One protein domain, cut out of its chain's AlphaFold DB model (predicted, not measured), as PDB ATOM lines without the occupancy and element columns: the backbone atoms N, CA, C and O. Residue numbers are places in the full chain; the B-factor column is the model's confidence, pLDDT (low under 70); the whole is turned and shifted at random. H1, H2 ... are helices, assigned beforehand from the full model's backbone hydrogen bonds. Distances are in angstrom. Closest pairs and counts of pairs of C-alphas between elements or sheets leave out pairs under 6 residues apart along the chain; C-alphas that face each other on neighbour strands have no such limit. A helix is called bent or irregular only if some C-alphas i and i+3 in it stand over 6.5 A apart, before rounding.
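What this domain is: This is residues 230 to 343 of the 860 residues of an uncharacterized protein of Desulfovibrio sulfodismutans (UniProt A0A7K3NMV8). Five helices, H2 to H6, make an up-and-down bundle, each running against the one before it, and the chain zigzags between two layers, H3 and H5 over H2, H4 and H6. Short H1 packs on H2 and H3 at one end, and H6 closes the row at the other. The printed part has 114 residues with six named helices, H1 to H6 in order, no named strand, and is all helix. It is compact, with a radius of gyration of the C-alphas of 13.9 A and spans of 39 by 29 by 20 A.

Where its parts are: Find C-alpha 234 at (-26.151, -11.120, -16.550), where H1, residues 234 to 240, begins. H2 follows at residues 244 to 255, then H3 at 259 to 275, 23.3 A long, and H4 at 281 to 296, 22.5 A. H5, residues 301 to 318, measures 26.9 A and is only just irregular: C-alphas 302 and 305 are 6.9 A apart. H6, residues 322 to 334, ends at C-alpha 334, (-53.470, -18.951, -24.748).

How they stand to each other: Start at the hub, H3 and H4, a hairpin at a shallow tilt of 14 degrees; their closest C-alphas, Ile 273 and Ser 284, are 5.7 A apart. H4 and H5 touch as a hairpin at 9 degrees, closest at Phe 295 and Arg 301, 5.2 A. H2 touches H4 at a steep tilt of 44 degrees, closest at Ala 255 and Phe 295, 6.3 A. H1 touches H2, closest at Tyr 238 and Arg 247, 6.0 A. H6 touches H4 with residues 324 to 328 alone, closest at Gly 324 and Ile 281, 5.8 A; H5 and H6 are near each other. Every O i to N i+4 pair is within hydrogen-bond range in H1, H2, H3, H4 and H6, against 10 of 14 in H5.

The domain as a whole: The C-alphas farthest apart, Gly 258 and Leu 322, are 39.9 A apart. The printed part has no cut, and its five links are tight. Look for pLDDT under 70 at residues 275 to 280, 297, 305 and 317.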
ATOM      1  N   ALA A 230     -22.430  -4.418 -15.591       72.50
ATOM      2  CA  ALA A 230     -22.629  -4.306 -17.022       72.50
ATOM      3  C   ALA A 230     -23.812  -5.188 -17.458       72.50
ATOM      4  O   ALA A 230     -24.067  -6.248 -16.883       72.50
ATOM      5  N   ALA A 231     -24.550  -4.780 -18.497       71.50
ATOM      6  CA  ALA A 231     -25.646  -5.597 -19.039       71.50
ATOM      7  C   ALA A 231     -25.135  -6.958 -19.561       71.50
ATOM      8  O   ALA A 231     -25.896  -7.919 -19.667       71.50
ATOM      9  N   GLU A 232     -23.841  -7.026 -19.876       76.81
ATOM     10  CA  GLU A 232     -23.101  -8.197 -20.324       76.81
ATOM     11  C   GLU A 232     -22.857  -9.234 -19.214       76.81
ATOM     12  O   GLU A 232     -22.700 -10.405 -19.537       76.81
ATOM     13  N   ASP A 233     -22.882  -8.857 -17.930       76.25
ATOM     14  CA  ASP A 233     -22.554  -9.760 -16.811       76.25
ATOM     15  C   ASP A 233     -23.720 -10.693 -16.427       76.25
ATOM     16  O   ASP A 233     -23.533 -11.739 -15.797       76.25
ATOM     17  N   PHE A 234     -24.941 -10.347 -16.846       79.50
ATOM     18  CA  PHE A 234     -26.151 -11.120 -16.550       79.50
ATOM     19  C   PHE A 234     -26.270 -12.394 -17.385       79.50
ATOM     20  O   PHE A 234     -26.858 -13.370 -16.924       79.50
ATOM     21  N   GLU A 235     -25.713 -12.407 -18.595       80.06
ATOM     22  CA  GLU A 235     -25.698 -13.597 -19.445       80.06
ATOM     23  C   GLU A 235     -24.795 -14.694 -18.836       80.06
ATOM     24  O   GLU A 235     -25.327 -15.765 -18.546       80.06
ATOM     25  N   PRO A 236     -23.520 -14.447 -18.463       76.50
ATOM     26  CA  PRO A 236     -22.680 -15.420 -17.759       76.50
ATOM     27  C   PRO A 236     -23.257 -15.901 -16.423       76.50
ATOM     28  O   PRO A 236     -23.181 -17.090 -16.116       76.50
ATOM     29  N   LEU A 237     -23.861 -15.016 -15.623       79.44
ATOM     30  CA  LEU A 237     -24.480 -15.398 -14.349       79.44
ATOM     31  C   LEU A 237     -25.714 -16.291 -14.567       79.44
ATOM     32  O   LEU A 237     -25.907 -17.285 -13.862       79.44
ATOM     33  N   TYR A 238     -26.520 -15.981 -15.585       80.44
ATOM     34  CA  TYR A 238     -27.625 -16.831 -16.025       80.44
ATOM     35  C   TYR A 238     -27.132 -18.187 -16.554       80.44
ATOM     36  O   TYR A 238     -27.778 -19.217 -16.351       80.44
ATOM     37  N   GLU A 239     -25.968 -18.218 -17.202       78.12
ATOM     38  CA  GLU A 239     -25.342 -19.452 -17.670       78.12
ATOM     39  C   GLU A 239     -24.766 -20.307 -16.531       78.12
ATOM     40  O   GLU A 239     -24.894 -21.532 -16.580       78.12
ATOM     41  N   GLN A 240     -24.210 -19.681 -15.487       76.56
ATOM     42  CA  GLN A 240     -23.729 -20.335 -14.261       76.56
ATOM     43  C   GLN A 240     -24.869 -20.824 -13.353       76.56
ATOM     44  O   GLN A 240     -24.654 -21.676 -12.484       76.56
ATOM     45  N   ALA A 241     -26.091 -20.323 -13.556       77.69
ATOM     46  CA  ALA A 241     -27.271 -20.733 -12.812       77.69
ATOM     47  C   ALA A 241     -27.670 -22.182 -13.144       77.69
ATOM     48  O   ALA A 241     -28.176 -22.517 -14.226       77.69
ATOM     49  N   LYS A 242     -27.477 -23.061 -12.159       74.44
ATOM     50  CA  LYS A 242     -27.761 -24.496 -12.285       74.44
ATOM     51  C   LYS A 242     -29.254 -24.818 -12.139       74.44
ATOM     52  O   LYS A 242     -29.730 -25.737 -12.803       74.44
ATOM     53  N   THR A 243     -30.004 -24.033 -11.362       78.19
ATOM     54  CA  THR A 243     -31.421 -24.278 -11.030       78.19
ATOM     55  C   THR A 243     -32.343 -23.167 -11.535       78.19
ATOM     56  O   THR A 243     -31.903 -22.043 -11.777       78.19
ATOM     57  N   ASP A 244     -33.638 -23.460 -11.668       72.94
ATOM     58  CA  ASP A 244     -34.638 -22.450 -12.043       72.94
ATOM     59  C   ASP A 244     -34.865 -21.404 -10.941       72.94
ATOM     60  O   ASP A 244     -35.149 -20.252 -11.253       72.94
ATOM     61  N   ALA A 245     -34.616 -21.747  -9.672       74.94
ATOM     62  CA  ALA A 245     -34.599 -20.786  -8.566       74.94
ATOM     63  C   ALA A 245     -33.420 -19.800  -8.674       74.94
ATOM     64  O   ALA A 245     -33.609 -18.597  -8.517       74.94
ATOM     65  N   HIS A 246     -32.217 -20.273  -9.024       80.75
ATOM     66  CA  HIS A 246     -31.073 -19.393  -9.299       80.75
ATOM     67  C   HIS A 246     -31.349 -18.500 -10.508       80.75
ATOM     68  O   HIS A 246     -31.057 -17.311 -10.484       80.75
ATOM     69  N   ARG A 247     -31.971 -19.052 -11.557       84.06
ATOM     70  CA  ARG A 247     -32.399 -18.273 -12.725       84.06
ATOM     71  C   ARG A 247     -33.431 -17.213 -12.342       84.06
ATOM     72  O   ARG A 247     -33.305 -16.082 -12.793       84.06
ATOM     73  N   ALA A 248     -34.378 -17.534 -11.463       79.06
ATOM     74  CA  ALA A 248     -35.327 -16.570 -10.914       79.06
ATOM     75  C   ALA A 248     -34.635 -15.471 -10.085       79.06
ATOM     76  O   ALA A 248     -35.003 -14.305 -10.217       79.06
ATOM     77  N   LEU A 249     -33.591 -15.799  -9.309       79.50
ATOM     78  CA  LEU A 249     -32.757 -14.802  -8.623       79.50
ATOM     79  C   LEU A 249     -32.075 -13.866  -9.626       79.50
ATOM     80  O   LEU A 249     -32.172 -12.652  -9.473       79.50
ATOM     81  N   VAL A 250     -31.490 -14.403 -10.703       85.94
ATOM     82  CA  VAL A 250     -30.900 -13.599 -11.789       85.94
ATOM     83  C   VAL A 250     -31.946 -12.702 -12.461       85.94
ATOM     84  O   VAL A 250     -31.686 -11.522 -12.690       85.94
ATOM     85  N   PHE A 251     -33.147 -13.222 -12.731       86.81
ATOM     86  CA  PHE A 251     -34.248 -12.440 -13.302       86.81
ATOM     87  C   PHE A 251     -34.694 -11.312 -12.365       86.81
ATOM     88  O   PHE A 251     -34.897 -10.183 -12.815       86.81
ATOM     89  N   SER A 252     -34.782 -11.581 -11.060       81.12
ATOM     90  CA  SER A 252     -35.130 -10.566 -10.062       81.12
ATOM     91  C   SER A 252     -34.035  -9.503  -9.892       81.12
ATOM     92  O   SER A 252     -34.351  -8.319  -9.755       81.12
ATOM     93  N   LEU A 253     -32.757  -9.901  -9.974       81.88
ATOM     94  CA  LEU A 253     -31.601  -9.005  -9.927       81.88
ATOM     95  C   LEU A 253     -31.598  -8.060 -11.137       81.88
ATOM     96  O   LEU A 253     -31.413  -6.854 -10.979       81.88
ATOM     97  N   LEU A 254     -31.900  -8.587 -12.331       84.75
ATOM     98  CA  LEU A 254     -32.011  -7.800 -13.560       84.75
ATOM     99  C   LEU A 254     -33.198  -6.823 -13.524       84.75
ATOM    100  O   LEU A 254     -33.044  -5.660 -13.900       84.75
ATOM    101  N   ALA A 255     -34.371  -7.259 -13.050       80.44
ATOM    102  CA  ALA A 255     -35.589  -6.441 -13.014       80.44
ATOM    103  C   ALA A 255     -35.459  -5.166 -12.152       80.44
ATOM    104  O   ALA A 255     -36.224  -4.217 -12.346       80.44
ATOM    105  N   ARG A 256     -34.483  -5.130 -11.230       76.62
ATOM    106  CA  ARG A 256     -34.179  -3.999 -10.333       76.62
ATOM    107  C   ARG A 256     -33.141  -3.010 -10.879       76.62
ATOM    108  O   ARG A 256     -32.858  -2.010 -10.224       76.62
ATOM    109  N   THR A 257     -32.573  -3.266 -12.055       78.69
ATOM    110  CA  THR A 257     -31.618  -2.352 -12.705       78.69
ATOM    111  C   THR A 257     -32.324  -1.171 -13.390       78.69
ATOM    112  O   THR A 257     -33.544  -1.167 -13.577       78.69
ATOM    113  N   GLY A 258     -31.567  -0.126 -13.754       78.62
ATOM    114  CA  GLY A 258     -32.108   1.035 -14.473       78.62
ATOM    115  C   GLY A 258     -32.676   0.658 -15.846       78.62
ATOM    116  O   GLY A 258     -32.211  -0.292 -16.465       78.62
ATOM    117  N   LYS A 259     -33.661   1.419 -16.343       77.12
ATOM    118  CA  LYS A 259     -34.448   1.101 -17.555       77.12
ATOM    119  C   LYS A 259     -33.600   0.688 -18.770       77.12
ATOM    120  O   LYS A 259     -33.958  -0.268 -19.452       77.12
ATOM    121  N   ASP A 260     -32.484   1.370 -19.020       75.75
ATOM    122  CA  ASP A 260     -31.627   1.094 -20.181       75.75
ATOM    123  C   ASP A 260     -30.837  -0.217 -20.025       75.75
ATOM    124  O   ASP A 260     -30.734  -0.992 -20.975       75.75
ATOM    125  N   VAL A 261     -30.366  -0.519 -18.808       77.19
ATOM    126  CA  VAL A 261     -29.668  -1.773 -18.466       77.19
ATOM    127  C   VAL A 261     -30.651  -2.943 -18.402       77.19
ATOM    128  O   VAL A 261     -30.363  -4.006 -18.943       77.19
ATOM    129  N   ALA A 262     -31.840  -2.738 -17.832       80.81
ATOM    130  CA  ALA A 262     -32.899  -3.740 -17.770       80.81
ATOM    131  C   ALA A 262     -33.383  -4.128 -19.172       80.81
ATOM    132  O   ALA A 262     -33.533  -5.310 -19.469       80.81
ATOM    133  N   ASN A 263     -33.580  -3.150 -20.062       80.12
ATOM    134  CA  ASN A 263     -34.003  -3.397 -21.437       80.12
ATOM    135  C   ASN A 263     -32.896  -4.080 -22.264       80.12
ATOM    136  O   ASN A 263     -33.158  -5.084 -22.926       80.12
ATOM    137  N   ALA A 264     -31.649  -3.597 -22.182       78.69
ATOM    138  CA  ALA A 264     -30.516  -4.207 -22.883       78.69
ATOM    139  C   ALA A 264     -30.205  -5.625 -22.365       78.69
ATOM    140  O   ALA A 264     -30.017  -6.546 -23.160       78.69
ATOM    141  N   GLY A 265     -30.221  -5.827 -21.045       81.19
ATOM    142  CA  GLY A 265     -30.033  -7.125 -20.398       81.19
ATOM    143  C   GLY A 265     -31.179  -8.098 -20.680       81.19
ATOM    144  O   GLY A 265     -30.921  -9.261 -20.967       81.19
ATOM    145  N   ALA A 266     -32.437  -7.644 -20.714       83.12
ATOM    146  CA  ALA A 266     -33.583  -8.494 -21.057       83.12
ATOM    147  C   ALA A 266     -33.560  -8.938 -22.523       83.12
ATOM    148  O   ALA A 266     -33.816 -10.103 -22.815       83.12
ATOM    149  N   MET A 267     -33.201  -8.046 -23.453       81.31
ATOM    150  CA  MET A 267     -33.018  -8.416 -24.861       81.31
ATOM    151  C   MET A 267     -31.877  -9.426 -25.040       81.31
ATOM    152  O   MET A 267     -32.005 -10.353 -25.849       81.31
ATOM    153  N   ARG A 268     -30.787  -9.283 -24.272       80.44
ATOM    154  CA  ARG A 268     -29.679 -10.249 -24.229       80.44
ATOM    155  C   ARG A 268     -30.112 -11.577 -23.616       80.44
ATOM    156  O   ARG A 268     -29.854 -12.597 -24.231       80.44
ATOM    157  N   LEU A 269     -30.862 -11.590 -22.512       83.19
ATOM    158  CA  LEU A 269     -31.380 -12.819 -21.900       83.19
ATOM    159  C   LEU A 269     -32.416 -13.529 -22.772       83.19
ATOM    160  O   LEU A 269     -32.335 -14.741 -22.900       83.19
ATOM    161  N   VAL A 270     -33.344 -12.823 -23.428       83.56
ATOM    162  CA  VAL A 270     -34.245 -13.437 -24.424       83.56
ATOM    163  C   VAL A 270     -33.425 -14.028 -25.563       83.56
ATOM    164  O   VAL A 270     -33.673 -15.152 -25.995       83.56
ATOM    165  N   THR A 271     -32.394 -13.311 -26.009       77.31
ATOM    166  CA  THR A 271     -31.468 -13.841 -27.005       77.31
ATOM    167  C   THR A 271     -30.687 -15.033 -26.464       77.31
ATOM    168  O   THR A 271     -30.551 -15.959 -27.232       77.31
ATOM    169  N   ALA A 272     -30.270 -15.098 -25.197       77.25
ATOM    170  CA  ALA A 272     -29.559 -16.227 -24.579       77.25
ATOM    171  C   ALA A 272     -30.466 -17.449 -24.321       77.25
ATOM    172  O   ALA A 272     -30.063 -18.593 -24.527       77.25
ATOM    173  N   ILE A 273     -31.724 -17.212 -23.933       80.94
ATOM    174  CA  ILE A 273     -32.790 -18.220 -23.798       80.94
ATOM    175  C   ILE A 273     -33.068 -18.873 -25.153       80.94
ATOM    176  O   ILE A 273     -33.340 -20.071 -25.226       80.94
ATOM    177  N   ILE A 274     -32.990 -18.082 -26.226       75.25
ATOM    178  CA  ILE A 274     -33.219 -18.540 -27.591       75.25
ATOM    179  C   ILE A 274     -31.912 -19.094 -28.198       75.25
ATOM    180  O   ILE A 274     -31.921 -20.165 -28.788       75.25
ATOM    181  N   SER A 275     -30.758 -18.434 -28.089       63.66
ATOM    182  CA  SER A 275     -29.514 -18.653 -28.866       63.66
ATOM    183  C   SER A 275     -28.783 -19.957 -28.572       63.66
ATOM    184  O   SER A 275     -27.947 -20.362 -29.385       63.66
ATOM    185  N   ARG A 276     -29.116 -20.654 -27.482       62.59
ATOM    186  CA  ARG A 276     -28.561 -21.976 -27.176       62.59
ATOM    187  C   ARG A 276     -28.906 -22.966 -28.293       62.59
ATOM    188  O   ARG A 276     -30.017 -23.487 -28.400       62.59
ATOM    189  N   ARG A 277     -27.940 -23.187 -29.191       49.03
ATOM    190  CA  ARG A 277     -28.059 -24.131 -30.310       49.03
ATOM    191  C   ARG A 277     -28.310 -25.530 -29.751       49.03
ATOM    192  O   ARG A 277     -27.499 -26.038 -28.989       49.03
ATOM    193  N   GLY A 278     -29.410 -26.147 -30.178       52.91
ATOM    194  CA  GLY A 278     -29.766 -27.516 -29.795       52.91
ATOM    195  C   GLY A 278     -30.659 -27.634 -28.561       52.91
ATOM    196  O   GLY A 278     -30.926 -28.755 -28.153       52.91
ATOM    197  N   GLN A 279     -31.124 -26.523 -27.979       61.69
ATOM    198  CA  GLN A 279     -32.122 -26.563 -26.913       61.69
ATOM    199  C   GLN A 279     -33.540 -26.658 -27.500       61.69
ATOM    200  O   GLN A 279     -33.856 -25.948 -28.460       61.69
ATOM    201  N   ASP A 280     -34.355 -27.544 -26.924       66.75
ATOM    202  CA  ASP A 280     -35.761 -27.741 -27.280       66.75
ATOM    203  C   ASP A 280     -36.574 -26.474 -26.994       66.75
ATOM    204  O   ASP A 280     -36.401 -25.819 -25.956       66.75
ATOM    205  N   ILE A 281     -37.438 -26.106 -27.940       73.25
ATOM    206  CA  ILE A 281     -38.177 -24.840 -27.911       73.25
ATOM    207  C   ILE A 281     -39.116 -24.764 -26.700       73.25
ATOM    208  O   ILE A 281     -39.328 -23.690 -26.147       73.25
ATOM    209  N   GLU A 282     -39.588 -25.909 -26.219       71.56
ATOM    210  CA  GLU A 282     -40.432 -26.083 -25.043       71.56
ATOM    211  C   GLU A 282     -39.749 -25.565 -23.766       71.56
ATOM    212  O   GLU A 282     -40.364 -24.874 -22.953       71.56
ATOM    213  N   VAL A 283     -38.441 -25.800 -23.615       75.62
ATOM    214  CA  VAL A 283     -37.669 -25.310 -22.460       75.62
ATOM    215  C   VAL A 283     -37.460 -23.799 -22.544       75.62
ATOM    216  O   VAL A 283     -37.481 -23.098 -21.528       75.62
ATOM    217  N   SER A 284     -37.259 -23.283 -23.757       82.62
ATOM    218  CA  SER A 284     -37.174 -21.844 -23.993       82.62
ATOM    219  C   SER A 284     -38.513 -21.155 -23.709       82.62
ATOM    220  O   SER A 284     -38.502 -20.067 -23.138       82.62
ATOM    221  N   ILE A 285     -39.643 -21.798 -24.024       78.75
ATOM    222  CA  ILE A 285     -40.995 -21.300 -23.732       78.75
ATOM    223  C   ILE A 285     -41.224 -21.180 -22.219       78.75
ATOM    224  O   ILE A 285     -41.619 -20.113 -21.754       78.75
ATOM    225  N   GLU A 286     -40.918 -22.210 -21.427       80.56
ATOM    226  CA  GLU A 286     -41.143 -22.168 -19.970       80.56
ATOM    227  C   GLU A 286     -40.265 -21.126 -19.260       80.56
ATOM    228  O   GLU A 286     -40.725 -20.359 -18.412       80.56
ATOM    229  N   ARG A 287     -38.997 -21.008 -19.660       84.56
ATOM    230  CA  ARG A 287     -38.091 -19.982 -19.115       84.56
ATOM    231  C   ARG A 287     -38.503 -18.575 -19.516       84.56
ATOM    232  O   ARG A 287     -38.335 -17.636 -18.740       84.56
ATOM    233  N   PHE A 288     -39.042 -18.433 -20.719       85.44
ATOM    234  CA  PHE A 288     -39.582 -17.172 -21.188       85.44
ATOM    235  C   PHE A 288     -40.832 -16.764 -20.397       85.44
ATOM    236  O   PHE A 288     -40.912 -15.616 -19.962       85.44
ATOM    237  N   LYS A 289     -41.745 -17.700 -20.094       82.38
ATOM    238  CA  LYS A 289     -42.892 -17.452 -19.200       82.38
ATOM    239  C   LYS A 289     -42.444 -16.960 -17.816       82.38
ATOM    240  O   LYS A 289     -42.993 -15.983 -17.310       82.38
ATOM    241  N   ALA A 290     -41.403 -17.565 -17.239       82.75
ATOM    242  CA  ALA A 290     -40.850 -17.138 -15.949       82.75
ATOM    243  C   ALA A 290     -40.237 -15.723 -15.990       82.75
ATOM    244  O   ALA A 290     -40.417 -14.937 -15.059       82.75
ATOM    245  N   LEU A 291     -39.548 -15.368 -17.081       85.94
ATOM    246  CA  LEU A 291     -39.010 -14.019 -17.288       85.94
ATOM    247  C   LEU A 291     -40.129 -12.969 -17.387       85.94
ATOM    248  O   LEU A 291     -40.021 -11.896 -16.795       85.94
ATOM    249  N   LEU A 292     -41.209 -13.274 -18.113       81.69
ATOM    250  CA  LEU A 292     -42.363 -12.379 -18.237       81.69
ATOM    251  C   LEU A 292     -43.053 -12.144 -16.891       81.69
ATOM    252  O   LEU A 292     -43.399 -11.003 -16.582       81.69
ATOM    253  N   ALA A 293     -43.189 -13.193 -16.075       81.31
ATOM    254  CA  ALA A 293     -43.736 -13.082 -14.726       81.31
ATOM    255  C   ALA A 293     -42.908 -12.118 -13.855       81.31
ATOM    256  O   ALA A 293     -43.471 -11.236 -13.214       81.31
ATOM    257  N   ALA A 294     -41.572 -12.191 -13.908       81.44
ATOM    258  CA  ALA A 294     -40.697 -11.303 -13.132       81.44
ATOM    259  C   ALA A 294     -40.808  -9.817 -13.535       81.44
ATOM    260  O   ALA A 294     -40.661  -8.927 -12.696       81.44
ATOM    261  N   PHE A 295     -41.075  -9.524 -14.812       80.81
ATOM    262  CA  PHE A 295     -41.270  -8.147 -15.276       80.81
ATOM    263  C   PHE A 295     -42.654  -7.583 -14.945       80.81
ATOM    264  O   PHE A 295     -42.755  -6.368 -14.739       80.81
ATOM    265  N   ALA A 296     -43.687  -8.430 -14.873       75.94
ATOM    266  CA  ALA A 296     -45.060  -8.027 -14.563       75.94
ATOM    267  C   ALA A 296     -45.167  -7.300 -13.209       75.94
ATOM    268  O   ALA A 296     -45.918  -6.329 -13.091       75.94
ATOM    269  N   ASP A 297     -44.326  -7.691 -12.249       69.56
ATOM    270  CA  ASP A 297     -44.296  -7.154 -10.883       69.56
ATOM    271  C   ASP A 297     -43.347  -5.948 -10.698       69.56
ATOM    272  O   ASP A 297     -43.115  -5.493  -9.577       69.56
ATOM    273  N   SER A 298     -42.773  -5.403 -11.779       76.00
ATOM    274  CA  SER A 298     -41.726  -4.368 -11.724       76.00
ATOM    275  C   SER A 298     -42.124  -3.034 -12.376       76.00
ATOM    276  O   SER A 298     -43.046  -2.950 -13.192       76.00
ATOM    277  N   ASN A 299     -41.337  -1.979 -12.118       72.31
ATOM    278  CA  ASN A 299     -41.447  -0.682 -12.814       72.31
ATOM    279  C   ASN A 299     -41.222  -0.781 -14.341       72.31
ATOM    280  O   ASN A 299     -41.476   0.177 -15.071       72.31
ATOM    281  N   ASN A 300     -40.782  -1.944 -14.828       77.56
ATOM    282  CA  ASN A 300     -40.507  -2.247 -16.225       77.56
ATOM    283  C   ASN A 300     -41.639  -3.058 -16.910       77.56
ATOM    284  O   ASN A 300     -41.456  -3.521 -18.033       77.56
ATOM    285  N   ARG A 301     -42.830  -3.194 -16.295       74.19
ATOM    286  CA  ARG A 301     -43.975  -3.996 -16.804       74.19
ATOM    287  C   ARG A 301     -44.393  -3.736 -18.258       74.19
ATOM    288  O   ARG A 301     -44.863  -4.638 -18.944       74.19
ATOM    289  N   LEU A 302     -44.209  -2.509 -18.752       72.12
ATOM    290  CA  LEU A 302     -44.570  -2.119 -20.124       72.12
ATOM    291  C   LEU A 302     -43.653  -2.744 -21.192       72.12
ATOM    292  O   LEU A 302     -43.955  -2.646 -22.379       72.12
ATOM    293  N   LEU A 303     -42.558  -3.400 -20.790       71.00
ATOM    294  CA  LEU A 303     -41.664  -4.124 -21.696       71.00
ATOM    295  C   LEU A 303     -42.237  -5.490 -22.134       71.00
ATOM    296  O   LEU A 303     -41.840  -5.994 -23.182       71.00
ATOM    297  N   ALA A 304     -43.199  -6.072 -21.401       71.38
ATOM    298  CA  ALA A 304     -43.673  -7.450 -21.605       71.38
ATOM    299  C   ALA A 304     -44.264  -7.718 -23.006       71.38
ATOM    300  O   ALA A 304     -43.874  -8.681 -23.666       71.38
ATOM    301  N   ASN A 305     -45.130  -6.833 -23.513       68.00
ATOM    302  CA  ASN A 305     -45.763  -7.010 -24.830       68.00
ATOM    303  C   ASN A 305     -44.746  -6.950 -25.984       68.00
ATOM    304  O   ASN A 305     -44.881  -7.664 -26.978       68.00
ATOM    305  N   GLY A 306     -43.698  -6.129 -25.840       70.94
ATOM    306  CA  GLY A 306     -42.593  -6.069 -26.799       70.94
ATOM    307  C   GLY A 306     -41.735  -7.338 -26.793       70.94
ATOM    308  O   GLY A 306     -41.247  -7.748 -27.843       70.94
ATOM    309  N   LEU A 307     -41.597  -7.996 -25.636       77.94
ATOM    310  CA  LEU A 307     -40.823  -9.229 -25.474       77.94
ATOM    311  C   LEU A 307     -41.570 -10.472 -25.991       77.94
ATOM    312  O   LEU A 307     -40.927 -11.323 -26.600       77.94
ATOM    313  N   VAL A 308     -42.898 -10.575 -25.812       79.56
ATOM    314  CA  VAL A 308     -43.725 -11.694 -26.340       79.56
ATOM    315  C   VAL A 308     -43.680 -11.734 -27.860       79.56
ATOM    316  O   VAL A 308     -43.392 -12.774 -28.449       79.56
ATOM    317  N   ARG A 309     -43.888 -10.579 -28.499       76.56
ATOM    318  CA  ARG A 309     -43.788 -10.455 -29.953       76.56
ATOM    319  C   ARG A 309     -42.382 -10.801 -30.450       76.56
ATOM    320  O   ARG A 309     -42.250 -11.609 -31.361       76.56
ATOM    321  N   LEU A 310     -41.342 -10.274 -29.795       78.56
ATOM    322  CA  LEU A 310     -39.943 -10.578 -30.116       78.56
ATOM    323  C   LEU A 310     -39.608 -12.072 -29.959       78.56
ATOM    324  O   LEU A 310     -38.825 -12.602 -30.743       78.56
ATOM    325  N   PHE A 311     -40.175 -12.750 -28.957       83.88
ATOM    326  CA  PHE A 311     -39.977 -14.181 -28.728       83.88
ATOM    327  C   PHE A 311     -40.679 -15.027 -29.794       83.88
ATOM    328  O   PHE A 311     -40.032 -15.898 -30.370       83.88
ATOM    329  N   LEU A 312     -41.955 -14.754 -30.098       82.38
ATOM    330  CA  LEU A 312     -42.710 -15.472 -31.134       82.38
ATOM    331  C   LEU A 312     -42.064 -15.285 -32.518       82.38
ATOM    332  O   LEU A 312     -41.761 -16.274 -33.182       82.38
ATOM    333  N   GLU A 313     -41.741 -14.045 -32.905       77.62
ATOM    334  CA  GLU A 313     -41.091 -13.728 -34.190       77.62
ATOM    335  C   GLU A 313     -39.718 -14.407 -34.340       77.62
ATOM    336  O   GLU A 313     -39.362 -14.851 -35.426       77.62
ATOM    337  N   LYS A 314     -38.944 -14.546 -33.253       75.94
ATOM    338  CA  LYS A 314     -37.627 -15.214 -33.282       75.94
ATOM    339  C   LYS A 314     -37.681 -16.740 -33.131       75.94
ATOM    340  O   LYS A 314     -36.649 -17.390 -33.315       75.94
ATOM    341  N   SER A 315     -38.833 -17.307 -32.766       79.31
ATOM    342  CA  SER A 315     -38.972 -18.729 -32.412       79.31
ATOM    343  C   SER A 315     -39.619 -19.582 -33.499       79.31
ATOM    344  O   SER A 315     -39.273 -20.756 -33.604       79.31
ATOM    345  N   VAL A 316     -40.507 -19.018 -34.327       75.44
ATOM    346  CA  VAL A 316     -41.241 -19.759 -35.377       75.44
ATOM    347  C   VAL A 316     -40.289 -20.466 -36.346       75.44
ATOM    348  O   VAL A 316     -40.397 -21.676 -36.533       75.44
ATOM    349  N   ASP A 317     -39.276 -19.762 -36.857       69.81
ATOM    350  CA  ASP A 317     -38.282 -20.318 -37.794       69.81
ATOM    351  C   ASP A 317     -37.326 -21.338 -37.148       69.81
ATOM    352  O   ASP A 317     -36.474 -21.939 -37.808       69.81
ATOM    353  N   ARG A 318     -37.424 -21.516 -35.829       70.56
ATOM    354  CA  ARG A 318     -36.561 -22.398 -35.041       70.56
ATOM    355  C   ARG A 318     -37.246 -23.674 -34.586       70.56
ATOM    356  O   ARG A 318     -36.555 -24.541 -34.048       70.56
ATOM    357  N   VAL A 319     -38.553 -23.804 -34.799       74.00
ATOM    358  CA  VAL A 319     -39.286 -25.037 -34.522       74.00
ATOM    359  C   VAL A 319     -38.846 -26.098 -35.523       74.00
ATOM    360  O   VAL A 319     -38.982 -25.938 -36.732       74.00
ATOM    361  N   LYS A 320     -38.273 -27.188 -35.014       70.75
ATOM    362  CA  LYS A 320     -37.711 -28.266 -35.841       70.75
ATOM    363  C   LYS A 320     -38.587 -29.515 -35.893       70.75
ATOM    364  O   LYS A 320     -38.304 -30.402 -36.691       70.75
ATOM    365  N   ASN A 321     -39.592 -29.616 -35.024       79.25
ATOM    366  CA  ASN A 321     -40.394 -30.820 -34.832       79.25
ATOM    367  C   ASN A 321     -41.860 -30.483 -34.498       79.25
ATOM    368  O   ASN A 321     -42.211 -29.339 -34.210       79.25
ATOM    369  N   LEU A 322     -42.718 -31.503 -34.543       80.75
ATOM    370  CA  LEU A 322     -44.158 -31.357 -34.314       80.75
ATOM    371  C   LEU A 322     -44.523 -31.074 -32.854       80.75
ATOM    372  O   LEU A 322     -45.511 -30.394 -32.614       80.75
ATOM    373  N   ALA A 323     -43.725 -31.550 -31.896       81.00
ATOM    374  CA  ALA A 323     -43.936 -31.290 -30.471       81.00
ATOM    375  C   ALA A 323     -43.761 -29.799 -30.132       81.00
ATOM    376  O   ALA A 323     -44.604 -29.201 -29.458       81.00
ATOM    377  N   GLY A 324     -42.715 -29.179 -30.683       79.31
ATOM    378  CA  GLY A 324     -42.445 -27.760 -30.508       79.31
ATOM    379  C   GLY A 324     -43.455 -26.890 -31.242       79.31
ATOM    380  O   GLY A 324     -43.794 -25.809 -30.764       79.31
ATOM    381  N   LEU A 325     -43.981 -27.380 -32.370       83.44
ATOM    382  CA  LEU A 325     -45.058 -26.709 -33.090       83.44
ATOM    383  C   LEU A 325     -46.366 -26.759 -32.296       83.44
ATOM    384  O   LEU A 325     -46.959 -25.713 -32.082       83.44
ATOM    385  N   ASP A 326     -46.775 -27.933 -31.803       84.19
ATOM    386  CA  ASP A 326     -47.951 -28.109 -30.933       84.19
ATOM    387  C   ASP A 326     -47.864 -27.193 -29.696       84.19
ATOM    388  O   ASP A 326     -48.804 -26.468 -29.390       84.19
ATOM    389  N   SER A 327     -46.690 -27.116 -29.059       81.38
ATOM    390  CA  SER A 327     -46.467 -26.272 -27.872       81.38
ATOM    391  C   SER A 327     -46.480 -24.765 -28.176       81.38
ATOM    392  O   SER A 327     -46.950 -23.963 -27.368       81.38
ATOM    393  N   LEU A 328     -45.959 -24.353 -29.338       82.00
ATOM    394  CA  LEU A 328     -46.007 -22.958 -29.789       82.00
ATOM    395  C   LEU A 328     -47.436 -22.548 -30.179       82.00
ATOM    396  O   LEU A 328     -47.832 -21.408 -29.940       82.00
ATOM    397  N   VAL A 329     -48.208 -23.482 -30.747       82.69
ATOM    398  CA  VAL A 329     -49.639 -23.317 -31.035       82.69
ATOM    399  C   VAL A 329     -50.428 -23.138 -29.740       82.69
ATOM    400  O   VAL A 329     -51.185 -22.174 -29.658       82.69
ATOM    401  N   ASP A 330     -50.190 -23.969 -28.724       81.31
ATOM    402  CA  ASP A 330     -50.806 -23.821 -27.398       81.31
ATOM    403  C   ASP A 330     -50.494 -22.427 -26.797       81.31
ATOM    404  O   ASP A 330     -51.413 -21.681 -26.460       81.31
ATOM    405  N   LEU A 331     -49.220 -21.993 -26.785       81.25
ATOM    406  CA  LEU A 331     -48.823 -20.665 -26.278       81.25
ATOM    407  C   LEU A 331     -49.503 -19.509 -27.031       81.25
ATOM    408  O   LEU A 331     -49.874 -18.500 -26.426       81.25
ATOM    409  N   ALA A 332     -49.630 -19.618 -28.353       79.00
ATOM    410  CA  ALA A 332     -50.227 -18.571 -29.168       79.00
ATOM    411  C   ALA A 332     -51.755 -18.519 -29.026       79.00
ATOM    412  O   ALA A 332     -52.327 -17.430 -29.077       79.00
ATOM    413  N   VAL A 333     -52.414 -19.663 -28.816       79.06
ATOM    414  CA  VAL A 333     -53.851 -19.735 -28.511       79.06
ATOM    415  C   VAL A 333     -54.137 -19.140 -27.129       79.06
ATOM    416  O   VAL A 333     -55.033 -18.307 -27.017       79.06
ATOM    417  N   ASP A 334     -53.325 -19.465 -26.120       78.12
ATOM    418  CA  ASP A 334     -53.470 -18.951 -24.748       78.12
ATOM    419  C   ASP A 334     -53.284 -17.424 -24.637       78.12
ATOM    420  O   ASP A 334     -53.773 -16.805 -23.694       78.12
ATOM    421  N   ASN A 335     -52.576 -16.804 -25.590       74.56
ATOM    422  CA  ASN A 335     -52.278 -15.364 -25.611       74.56
ATOM    423  C   ASN A 335     -53.020 -14.599 -26.725       74.56
ATOM    424  O   ASN A 335     -52.601 -13.500 -27.084       74.56
ATOM    425  N   GLU A 336     -54.077 -15.183 -27.308       75.38
ATOM    426  CA  GLU A 336     -54.868 -14.592 -28.409       75.38
ATOM    427  C   GLU A 336     -54.016 -14.126 -29.614       75.38
ATOM    428  O   GLU A 336     -54.388 -13.243 -30.386       75.38
ATOM    429  N   ALA A 337     -52.851 -14.746 -29.796       77.19
ATOM    430  CA  ALA A 337     -51.828 -14.378 -30.766       77.19
ATOM    431  C   ALA A 337     -51.647 -15.446 -31.862       77.19
ATOM    432  O   ALA A 337     -50.698 -15.373 -32.642       77.19
ATOM    433  N   PHE A 338     -52.546 -16.438 -31.946       81.06
ATOM    434  CA  PHE A 338     -52.451 -17.548 -32.905       81.06
ATOM    435  C   PHE A 338     -52.373 -17.081 -34.364       81.06
ATOM    436  O   PHE A 338     -51.627 -17.652 -35.157       81.06
ATOM    437  N   GLU A 339     -53.052 -15.985 -34.711       79.12
ATOM    438  CA  GLU A 339     -52.997 -15.397 -36.057       79.12
ATOM    439  C   GLU A 339     -51.588 -14.908 -36.454       79.12
ATOM    440  O   GLU A 339     -51.279 -14.871 -37.640       79.12
ATOM    441  N   ILE A 340     -50.690 -14.624 -35.496       76.62
ATOM    442  CA  ILE A 340     -49.285 -14.253 -35.767       76.62
ATOM    443  C   ILE A 340     -48.502 -15.431 -36.379       76.62
ATOM    444  O   ILE A 340     -47.552 -15.213 -37.127       76.62
ATOM    445  N   ILE A 341     -48.899 -16.678 -36.086       81.31
ATOM    446  CA  ILE A 341     -48.174 -17.897 -36.494       81.31
ATOM    447  C   ILE A 341     -48.997 -18.851 -37.376       81.31
ATOM    448  O   ILE A 341     -48.452 -19.824 -37.897       81.31
ATOM    449  N   ARG A 342     -50.297 -18.592 -37.573       81.69
ATOM    450  CA  ARG A 342     -51.250 -19.495 -38.243       81.69
ATOM    451  C   ARG A 342     -50.810 -19.928 -39.642       81.69
ATOM    452  O   ARG A 342     -50.867 -21.115 -39.965       81.69
ATOM    453  N   GLU A 343     -50.367 -18.987 -40.471       79.00
ATOM    454  CA  GLU A 343     -49.923 -19.281 -41.840       79.00
ATOM    455  C   GLU A 343     -48.627 -20.102 -41.858       79.00
ATOM    456  O   GLU A 343     -48.507 -21.047 -42.642       79.00
TER     457      GLU A 343